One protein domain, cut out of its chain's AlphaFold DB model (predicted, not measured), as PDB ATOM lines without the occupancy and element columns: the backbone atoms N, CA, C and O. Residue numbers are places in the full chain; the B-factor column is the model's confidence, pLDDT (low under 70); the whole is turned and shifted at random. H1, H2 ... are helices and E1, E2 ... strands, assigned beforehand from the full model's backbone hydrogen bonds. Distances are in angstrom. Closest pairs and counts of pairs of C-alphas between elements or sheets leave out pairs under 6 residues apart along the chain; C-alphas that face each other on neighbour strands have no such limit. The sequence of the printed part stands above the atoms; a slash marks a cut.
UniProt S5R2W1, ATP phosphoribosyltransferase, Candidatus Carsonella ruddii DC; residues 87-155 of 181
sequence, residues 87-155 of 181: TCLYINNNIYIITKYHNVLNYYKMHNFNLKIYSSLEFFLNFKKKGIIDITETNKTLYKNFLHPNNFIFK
ATOM      1  N   THR A  87       0.041   2.656 -32.618       69.12
ATOM      2  CA  THR A  87       1.127   2.284 -31.716       69.12
ATOM      3  C   THR A  87       0.564   1.510 -30.548       69.12
ATOM      4  O   THR A  87      -0.371   1.970 -29.883       69.12
ATOM      5  N   CYS A  88       1.182   0.378 -30.255       72.88
ATOM      6  CA  CYS A  88       0.753  -0.536 -29.217       72.88
ATOM      7  C   CYS A  88       1.908  -0.807 -28.259       72.88
ATOM      8  O   CYS A  88       3.071  -0.902 -28.666       72.88
ATOM      9  N   LEU A  89       1.573  -0.928 -26.980       75.56
ATOM     10  CA  LEU A  89       2.490  -1.429 -25.970       75.56
ATOM     11  C   LEU A  89       2.279  -2.942 -25.850       75.56
ATOM     12  O   LEU A  89       1.171  -3.366 -25.511       75.56
ATOM     13  N   TYR A  90       3.309  -3.730 -26.148       75.38
ATOM     14  CA  TYR A  90       3.261  -5.192 -26.032       75.38
ATOM     15  C   TYR A  90       4.136  -5.688 -24.893       75.38
ATOM     16  O   TYR A  90       5.095  -5.018 -24.509       75.38
ATOM     17  N   ILE A  91       3.813  -6.882 -24.405       70.75
ATOM     18  CA  ILE A  91       4.629  -7.648 -23.467       70.75
ATOM     19  C   ILE A  91       5.045  -8.983 -24.090       70.75
ATOM     20  O   ILE A  91       4.237  -9.666 -24.726       70.75
ATOM     21  N   ASN A  92       6.308  -9.354 -23.880       70.31
ATOM     22  CA  ASN A  92       6.768 -10.732 -24.025       70.31
ATOM     23  C   ASN A  92       6.804 -11.366 -22.622       70.31
ATOM     24  O   ASN A  92       7.589 -10.933 -21.778       70.31
ATOM     25  N   ASN A  93       5.889 -12.299 -22.344       62.44
ATOM     26  CA  ASN A  93       5.700 -12.872 -21.008       62.44
ATOM     27  C   ASN A  93       6.896 -13.750 -20.627       62.44
ATOM     28  O   ASN A  93       7.042 -14.858 -21.127       62.44
ATOM     29  N   ASN A  94       7.728 -13.250 -19.718       69.94
ATOM     30  CA  ASN A  94       8.907 -13.926 -19.193       69.94
ATOM     31  C   ASN A  94       9.104 -13.536 -17.718       69.94
ATOM     32  O   ASN A  94       8.572 -12.523 -17.262       69.94
ATOM     33  N   ILE A  95       9.872 -14.336 -16.973       73.94
ATOM     34  CA  ILE A  95      10.045 -14.214 -15.511       73.94
ATOM     35  C   ILE A  95      10.574 -12.831 -15.092       73.94
ATOM     36  O   ILE A  95      10.128 -12.279 -14.089       73.94
ATOM     37  N   TYR A  96      11.481 -12.245 -15.877       81.25
ATOM     38  CA  TYR A  96      12.009 -10.896 -15.657       81.25
ATOM     39  C   TYR A  96      11.482  -9.949 -16.725       81.25
ATOM     40  O   TYR A  96      11.653 -10.240 -17.904       81.25
ATOM     41  N   ILE A  97      10.910  -8.801 -16.355       83.81
ATOM     42  CA  ILE A  97      10.467  -7.803 -17.338       83.81
ATOM     43  C   ILE A  97      11.411  -6.607 -17.330       83.81
ATOM     44  O   ILE A  97      11.646  -5.968 -16.305       83.81
ATOM     45  N   ILE A  98      11.923  -6.261 -18.505       87.00
ATOM     46  CA  ILE A  98      12.796  -5.112 -18.708       87.00
ATOM     47  C   ILE A  98      12.050  -4.055 -19.503       87.00
ATOM     48  O   ILE A  98      11.561  -4.301 -20.606       87.00
ATOM     49  N   THR A  99      11.943  -2.849 -18.954       87.31
ATOM     50  CA  THR A  99      11.216  -1.788 -19.647       87.31
ATOM     51  C   THR A  99      11.606  -0.387 -19.198       87.31
ATOM     52  O   THR A  99      12.077  -0.152 -18.085       87.31
ATOM     53  N   LYS A 100      11.328   0.579 -20.080       86.94
ATOM     54  CA  LYS A 100      11.294   2.010 -19.756       86.94
ATOM     55  C   LYS A 100       9.938   2.459 -19.187       86.94
ATOM     56  O   LYS A 100       9.838   3.573 -18.675       86.94
ATOM     57  N   TYR A 101       8.917   1.600 -19.232       86.31
ATOM     58  CA  TYR A 101       7.521   1.889 -18.889       86.31
ATOM     59  C   TYR A 101       7.085   1.329 -17.527       86.31
ATOM     60  O   TYR A 101       5.976   0.821 -17.392       86.31
ATOM     61  N   HIS A 102       7.912   1.468 -16.486       83.88
ATOM     62  CA  HIS A 102       7.593   0.972 -15.131       83.88
ATOM     63  C   HIS A 102       6.251   1.448 -14.573       83.88
ATOM     64  O   HIS A 102       5.564   0.701 -13.886       83.88
ATOM     65  N   ASN A 103       5.827   2.663 -14.917       82.94
ATOM     66  CA  ASN A 103       4.521   3.173 -14.499       82.94
ATOM     67  C   ASN A 103       3.364   2.301 -15.019       82.94
ATOM     68  O   ASN A 103       2.332   2.196 -14.363       82.94
ATOM     69  N   VAL A 104       3.533   1.691 -16.196       83.94
ATOM     70  CA  VAL A 104       2.556   0.766 -16.772       83.94
ATOM     71  C   VAL A 104       2.575  -0.560 -16.016       83.94
ATOM     72  O   VAL A 104       1.514  -1.026 -15.617       83.94
ATOM     73  N   LEU A 105       3.760  -1.126 -15.762       82.44
ATOM     74  CA  LEU A 105       3.915  -2.372 -14.999       82.44
ATOM     75  C   LEU A 105       3.257  -2.296 -13.623       82.44
ATOM     76  O   LEU A 105       2.434  -3.145 -13.282       82.44
ATOM     77  N   ASN A 106       3.569  -1.236 -12.873       81.25
ATOM     78  CA  ASN A 106       3.013  -1.011 -11.542       81.25
ATOM     79  C   ASN A 106       1.489  -0.906 -11.584       81.25
ATOM     80  O   ASN A 106       0.800  -1.406 -10.701       81.25
ATOM     81  N   TYR A 107       0.953  -0.264 -12.623       82.38
ATOM     82  CA  TYR A 107      -0.484  -0.104 -12.768       82.38
ATOM     83  C   TYR A 107      -1.206  -1.436 -13.020       82.38
ATOM     84  O   TYR A 107      -2.253  -1.678 -12.424       82.38
ATOM     85  N   TYR A 108      -0.649  -2.304 -13.867       80.31
ATOM     86  CA  TYR A 108      -1.223  -3.626 -14.139       80.31
ATOM     87  C   TYR A 108      -0.869  -4.671 -13.073       80.31
ATOM     88  O   TYR A 108      -1.169  -5.844 -13.271       80.31
ATOM     89  N   LYS A 109      -0.245  -4.260 -11.956       80.38
ATOM     90  CA  LYS A 109       0.211  -5.148 -10.876       80.38
ATOM     91  C   LYS A 109       0.997  -6.351 -11.417       80.38
ATOM     92  O   LYS A 109       0.823  -7.483 -10.983       80.38
ATOM     93  N   MET A 110       1.857  -6.109 -12.405       76.50
ATOM     94  CA  MET A 110       2.710  -7.158 -12.961       76.50
ATOM     95  C   MET A 110       3.874  -7.401 -11.996       76.50
ATOM     96  O   MET A 110       4.870  -6.675 -12.013       76.50
ATOM     97  N   HIS A 111       3.705  -8.400 -11.126       63.09
ATOM     98  CA  HIS A 111       4.585  -8.739  -9.998       63.09
ATOM     99  C   HIS A 111       5.884  -9.475 -10.385       63.09
ATOM    100  O   HIS A 111       6.536 -10.077  -9.536       63.09
ATOM    101  N   ASN A 112       6.290  -9.415 -11.651       66.12
ATOM    102  CA  ASN A 112       7.554  -9.986 -12.103       66.12
ATOM    103  C   ASN A 112       8.740  -9.150 -11.584       66.12
ATOM    104  O   ASN A 112       8.593  -7.978 -11.222       66.12
ATOM    105  N   PHE A 113       9.943  -9.731 -11.576       71.69
ATOM    106  CA  PHE A 113      11.160  -8.976 -11.276       71.69
ATOM    107  C   PHE A 113      11.412  -7.953 -12.392       71.69
ATOM    108  O   PHE A 113      11.768  -8.305 -13.520       71.69
ATOM    109  N   ASN A 114      11.202  -6.674 -12.071       80.56
ATOM    110  CA  ASN A 114      11.144  -5.594 -13.051       80.56
ATOM    111  C   ASN A 114      12.434  -4.755 -13.050       80.56
ATOM    112  O   ASN A 114      12.728  -4.057 -12.080       80.56
ATOM    113  N   LEU A 115      13.170  -4.734 -14.165       82.56
ATOM    114  CA  LEU A 115      14.382  -3.919 -14.334       82.56
ATOM    115  C   LEU A 115      14.100  -2.675 -15.184       82.56
ATOM    116  O   LEU A 115      13.554  -2.761 -16.288       82.56
ATOM    117  N   LYS A 116      14.480  -1.494 -14.672       86.69
ATOM    118  CA  LYS A 116      14.275  -0.221 -15.376       86.69
ATOM    119  C   LYS A 116      15.440   0.063 -16.309       86.69
ATOM    120  O   LYS A 116      16.525   0.398 -15.843       86.69
ATOM    121  N   ILE A 117      15.202   0.017 -17.615       84.94
ATOM    122  CA  ILE A 117      16.227   0.326 -18.619       84.94
ATOM    123  C   ILE A 117      15.662   1.308 -19.638       84.94
ATOM    124  O   ILE A 117      14.519   1.194 -20.065       84.94
ATOM    125  N   TYR A 118      16.448   2.324 -19.999       79.56
ATOM    126  CA  TYR A 118      15.969   3.440 -20.822       79.56
ATOM    127  C   TYR A 118      16.313   3.342 -22.312       79.56
ATOM    128  O   TYR A 118      15.802   4.151 -23.089       79.56
ATOM    129  N   SER A 119      17.179   2.413 -22.707       79.44
ATOM    130  CA  SER A 119      17.682   2.266 -24.076       79.44
ATOM    131  C   SER A 119      17.963   0.804 -24.399       79.44
ATOM    132  O   SER A 119      18.252   0.029 -23.491       79.44
ATOM    133  N   SER A 120      17.900   0.463 -25.688       81.25
ATOM    134  CA  SER A 120      18.272  -0.856 -26.216       81.25
ATOM    135  C   SER A 120      17.569  -2.008 -25.493       81.25
ATOM    136  O   SER A 120      18.211  -2.957 -25.053       81.25
ATOM    137  N   LEU A 121      16.245  -1.913 -25.328       81.44
ATOM    138  CA  LEU A 121      15.462  -2.964 -24.666       81.44
ATOM    139  C   LEU A 121      15.552  -4.277 -25.449       81.44
ATOM    140  O   LEU A 121      15.628  -5.347 -24.856       81.44
ATOM    141  N   GLU A 122      15.616  -4.166 -26.773       76.25
ATOM    142  CA  GLU A 122      15.704  -5.271 -27.715       76.25
ATOM    143  C   GLU A 122      16.924  -6.170 -27.450       76.25
ATOM    144  O   GLU A 122      16.815  -7.385 -27.565       76.25
ATOM    145  N   PHE A 123      18.049  -5.604 -26.991       81.25
ATOM    146  CA  PHE A 123      19.256  -6.365 -26.630       81.25
ATOM    147  C   PHE A 123      18.996  -7.408 -25.537       81.25
ATOM    148  O   PHE A 123      19.555  -8.504 -25.554       81.25
ATOM    149  N   PHE A 124      18.133  -7.086 -24.574       79.12
ATOM    150  CA  PHE A 124      17.900  -7.957 -23.427       79.12
ATOM    151  C   PHE A 124      17.104  -9.215 -23.756       79.12
ATOM    152  O   PHE A 124      16.979 -10.100 -22.910       79.12
ATOM    153  N   LEU A 125      16.597  -9.311 -24.979       72.19
ATOM    154  CA  LEU A 125      15.838 -10.461 -25.437       72.19
ATOM    155  C   LEU A 125      16.730 -11.608 -25.901       72.19
ATOM    156  O   LEU A 125      16.256 -12.733 -26.008       72.19
ATOM    157  N   ASN A 126      18.034 -11.360 -26.039       74.56
ATOM    158  CA  ASN A 126      19.041 -12.403 -26.220       74.56
ATOM    159  C   ASN A 126      19.226 -13.276 -24.961       74.56
ATOM    160  O   ASN A 126      19.906 -14.298 -25.009       74.56
ATOM    161  N   PHE A 127      18.650 -12.891 -23.816       77.38
ATOM    162  CA  PHE A 127      18.790 -13.623 -22.559       77.38
ATOM    163  C   PHE A 127      17.539 -14.446 -22.247       77.38
ATOM    164  O   PHE A 127      16.422 -13.924 -22.204       77.38
ATOM    165  N   LYS A 128      17.739 -15.730 -21.921       72.19
ATOM    166  CA  LYS A 128      16.666 -16.624 -21.459       72.19
ATOM    167  C   LYS A 128      15.934 -16.021 -20.249       72.19
ATOM    168  O   LYS A 128      16.548 -15.372 -19.403       72.19
ATOM    169  N   LYS A 129      14.623 -16.279 -20.150       76.88
ATOM    170  CA  LYS A 129      13.733 -15.843 -19.051       76.88
ATOM    171  C   LYS A 129      13.535 -14.320 -18.913       76.88
ATOM    172  O   LYS A 129      12.910 -13.900 -17.939       76.88
ATOM    173  N   LYS A 130      14.010 -13.492 -19.854       76.50
ATOM    174  CA  LYS A 130      13.798 -12.033 -19.849       76.50
ATOM    175  C   LYS A 130      12.811 -11.614 -20.936       76.50
ATOM    176  O   LYS A 130      12.915 -12.017 -22.088       76.50
ATOM    177  N   GLY A 131      11.819 -10.827 -20.559       79.38
ATOM    178  CA  GLY A 131      10.809 -10.237 -21.424       79.38
ATOM    179  C   GLY A 131      10.971  -8.733 -21.464       79.38
ATOM    180  O   GLY A 131      11.600  -8.140 -20.586       79.38
ATOM    181  N   ILE A 132      10.381  -8.099 -22.471       83.12
ATOM    182  CA  ILE A 132      10.324  -6.642 -22.540       83.12
ATOM    183  C   ILE A 132       8.893  -6.152 -22.613       83.12
ATOM    184  O   ILE A 132       8.001  -6.847 -23.104       83.12
ATOM    185  N   ILE A 133       8.720  -4.912 -22.171       84.62
ATOM    186  CA  ILE A 133       7.570  -4.094 -22.531       84.62
ATOM    187  C   ILE A 133       8.066  -2.900 -23.329       84.62
ATOM    188  O   ILE A 133       8.851  -2.099 -22.809       84.62
ATOM    189  N   ASP A 134       7.585  -2.750 -24.561       84.69
ATOM    190  CA  ASP A 134       7.952  -1.618 -25.412       84.69
ATOM    191  C   ASP A 134       6.812  -1.136 -26.322       84.69
ATOM    192  O   ASP A 134       5.826  -1.839 -26.555       84.69
ATOM    193  N   ILE A 135       6.957   0.097 -26.819       82.19
ATOM    194  CA  ILE A 135       6.086   0.710 -27.823       82.19
ATOM    195  C   ILE A 135       6.541   0.301 -29.212       82.19
ATOM    196  O   ILE A 135       7.653   0.617 -29.650       82.19
ATOM    197  N   THR A 136       5.602  -0.265 -29.950       78.62
ATOM    198  CA  THR A 136       5.789  -0.718 -31.323       78.62
ATOM    199  C   THR A 136       4.726  -0.106 -32.229       78.62
ATOM    200  O   THR A 136       3.618   0.196 -31.788       78.62
ATOM    201  N   GLU A 137       5.083   0.107 -33.495       77.94
ATOM    202  CA  GLU A 137       4.172   0.606 -34.539       77.94
ATOM    203  C   GLU A 137       3.771  -0.513 -35.497       77.94
ATOM    204  O   GLU A 137       2.596  -0.795 -35.687       77.94
ATOM    205  N   THR A 138       4.766  -1.169 -36.094       78.00
ATOM    206  CA  THR A 138       4.572  -2.197 -37.130       78.00
ATOM    207  C   THR A 138       5.049  -3.580 -36.698       78.00
ATOM    208  O   THR A 138       5.071  -4.493 -37.514       78.00
ATOM    209  N   ASN A 139       5.531  -3.724 -35.460       77.12
ATOM    210  CA  ASN A 139       6.244  -4.904 -34.951       77.12
ATOM    211  C   ASN A 139       7.489  -5.327 -35.760       77.12
ATOM    212  O   ASN A 139       8.190  -6.236 -35.335       77.12
ATOM    213  N   LYS A 140       7.847  -4.636 -36.856       80.44
ATOM    214  CA  LYS A 140       8.999  -4.969 -37.714       80.44
ATOM    215  C   LYS A 140      10.300  -5.110 -36.931       80.44
ATOM    216  O   LYS A 140      11.037  -6.058 -37.158       80.44
ATOM    217  N   THR A 141      10.583  -4.190 -36.007       76.75
ATOM    218  CA  THR A 141      11.792  -4.260 -35.172       76.75
ATOM    219  C   THR A 141      11.782  -5.481 -34.259       76.75
ATOM    220  O   THR A 141      12.822  -6.098 -34.087       76.75
ATOM    221  N   LEU A 142      10.623  -5.865 -33.716       76.56
ATOM    222  CA  LEU A 142      10.507  -7.077 -32.908       76.56
ATOM    223  C   LEU A 142      10.740  -8.323 -33.770       76.56
ATOM    224  O   LEU A 142      11.629  -9.112 -33.465       76.56
ATOM    225  N   TYR A 143      10.040  -8.445 -34.900       81.44
ATOM    226  CA  TYR A 143      10.177  -9.602 -35.789       81.44
ATOM    227  C   TYR A 143      11.588  -9.756 -36.365       81.44
ATOM    228  O   TYR A 143      12.095 -10.869 -36.426       81.44
ATOM    229  N   LYS A 144      12.269  -8.653 -36.712       81.94
ATOM    230  CA  LYS A 144      13.679  -8.680 -37.150       81.94
ATOM    231  C   LYS A 144      14.643  -9.220 -36.090       81.94
ATOM    232  O   LYS A 144      15.739  -9.631 -36.441       81.94
ATOM    233  N   ASN A 145      14.245  -9.195 -34.823       72.94
ATOM    234  CA  ASN A 145      15.005  -9.758 -33.712       72.94
ATOM    235  C   ASN A 145      14.403 -11.095 -33.232       72.94
ATOM    236  O   ASN A 145      14.682 -11.510 -32.113       72.94
ATOM    237  N   PHE A 146      13.580 -11.757 -34.060       71.69
ATOM    238  CA  PHE A 146      12.909 -13.034 -33.765       71.69
ATOM    239  C   PHE A 146      11.955 -12.982 -32.567       71.69
ATOM    240  O   PHE A 146      11.820 -13.931 -31.797       71.69
ATOM    241  N   LEU A 147      11.276 -11.845 -32.399       70.75
ATOM    242  CA  LEU A 147      10.372 -11.613 -31.280       70.75
ATOM    243  C   LEU A 147       8.939 -11.547 -31.763       70.75
ATOM    244  O   LEU A 147       8.592 -10.755 -32.642       70.75
ATOM    245  N   HIS A 148       8.100 -12.323 -31.092       73.69
ATOM    246  CA  HIS A 148       6.673 -12.369 -31.332       73.69
ATOM    247  C   HIS A 148       5.980 -11.681 -30.151       73.69
ATOM    248  O   HIS A 148       6.105 -12.136 -29.016       73.69
ATOM    249  N   PRO A 149       5.342 -10.518 -30.357       72.00
ATOM    250  CA  PRO A 149       4.616  -9.852 -29.286       72.00
ATOM    251  C   PRO A 149       3.427 -10.721 -28.847       72.00
ATOM    252  O   PRO A 149       2.559 -11.013 -29.664       72.00
ATOM    253  N   ASN A 150       3.379 -11.105 -27.567       71.19
ATOM    254  CA  ASN A 150       2.398 -12.079 -27.075       71.19
ATOM    255  C   ASN A 150       1.076 -11.420 -26.675       71.19
ATOM    256  O   ASN A 150       0.018 -11.885 -27.077       71.19
ATOM    257  N   ASN A 151       1.128 -10.313 -25.922       77.88
ATOM    258  CA  ASN A 151      -0.082  -9.649 -25.432       77.88
ATOM    259  C   ASN A 151      -0.063  -8.146 -25.703       77.88
ATOM    260  O   ASN A 151       0.896  -7.441 -25.377       77.88
ATOM    261  N   PHE A 152      -1.164  -7.655 -26.263       82.50
ATOM    262  CA  PHE A 152      -1.451  -6.233 -26.386       82.50
ATOM    263  C   PHE A 152      -1.907  -5.670 -25.035       82.50
ATOM    264  O   PHE A 152      -2.811  -6.217 -24.408       82.50
ATOM    265  N   ILE A 153      -1.318  -4.551 -24.607       82.31
ATOM    266  CA  ILE A 153      -1.693  -3.891 -23.350       82.31
ATOM    267  C   ILE A 153      -2.632  -2.708 -23.624       82.31
ATOM    268  O   ILE A 153      -3.758  -2.673 -23.131       82.31
ATOM    269  N   PHE A 154      -2.192  -1.711 -24.402       82.50
ATOM    270  CA  PHE A 154      -3.049  -0.596 -24.821       82.50
ATOM    271  C   PHE A 154      -2.513   0.157 -26.047       82.50
ATOM    272  O   PHE A 154      -1.313   0.160 -26.332       82.50
ATOM    273  N   LYS A 155      -3.420   0.881 -26.726       83.94
ATOM    274  CA  LYS A 155      -3.097   1.837 -27.797       83.94
ATOM    275  C   LYS A 155      -2.544   3.133 -27.226       83.94
ATOM    276  O   LYS A 155      -3.071   3.665 -26.236       83.94
TER     277      LYS A 155
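AT A GLANCE: This is residues 87 to 155 of the 181 residues of the protein "ATP phosphoribosyltransferase" of Candidatus Carsonella ruddii DC (UniProt S5R2W1). A strongly twisted sheet of five strands forms the core, with E4 running through its middle, the short helix H1 over one face and the short helix H2 over the opposite face. A third short helix, H3, lies off the sheet, joined to E4 by a tight link of 3 residues, with its centre 12.8 A from the mean of the C-alphas, the farthest of the element centres. The printed part has 69 residues with three named helices and five named strands, in the order E1, E2, H1, E3, H2, E4, H3, E5, and its class is mixed, helices and strands. The sheet is mixed too, in the order E3, E2, E4, E1, E5. The whole is compact and rounded, with a radius of gyration of the C-alphas of 10.9 A and spans of 29 by 27 by 20 A.

HOW THE PARTS SIT: E4, residues 130 to 136, is an inner strand with staggered pairing. Its residues 130 to 133 pair with E2, residues 96 to 99, parallel at 28 degrees, with N 131 and O 96 2.7 A apart. Its residues 133 to 136 pair with E1, residues 87 to 91, antiparallel at 172 degrees, with N 136 and O 88 2.9 A apart. Edge strand E3, residues 113 to 116, is parallel to E2, with N 115 and O 97 2.9 A apart. Edge strand E5, residues 151 to 155, is antiparallel to E1, with N 153 and O 89 2.9 A apart. H2, residues 121 to 126, is on the sheet over E4 at a height of 7.7 A, slantwise to the strands at 36 degrees to E4 on the local plane; their closest C-alphas, of Leu 125 and Gly 131, are 6.4 A apart. H1, residues 102 to 107, is on the opposite face at a height of 7.4 A, across the strands and only just over E4, with 3 of its C-alphas there. H3, residues 140 to 144, is not on the sheet; it is close to H2 but not clearly touching, the closest C-alphas, of Glu 122 and Leu 142, being 7.6 A apart. E2, H1 and E3 make a strand-helix-strand unit, two parallel neighbour strands with a helix between along the chain. E3, H2, E4 and E4, H3, E5 are split units, with E2 and E1 respectively between their strands in the sheet; the three crossovers are right-handed. In H1 and H3 every O i to N i+4 pair is within hydrogen-bond range; in H2 0 of 2 are, but 3 of 3 O i to N i+3 pairs.

IN THESE COORDINATES: E4 is 18.0 A long, from C-alpha 130 at (13.798, -12.033, -19.849) to C-alpha 136. E1 is 13.4 A, beginning at C-alpha 87 at (1.127, 2.284, -31.716), and E5 is 12.1 A, ending at C-alpha 155 at (-3.097, 1.837, -27.797).

THE WHOLE: The farthest C-alphas, of Lys 109 and Lys 144, are 29.7 A apart. The printed part has no cut and no long link. Mean pLDDT of the printed part is 78.2; residues 87, 93 to 94 and 111 to 112 are under 70.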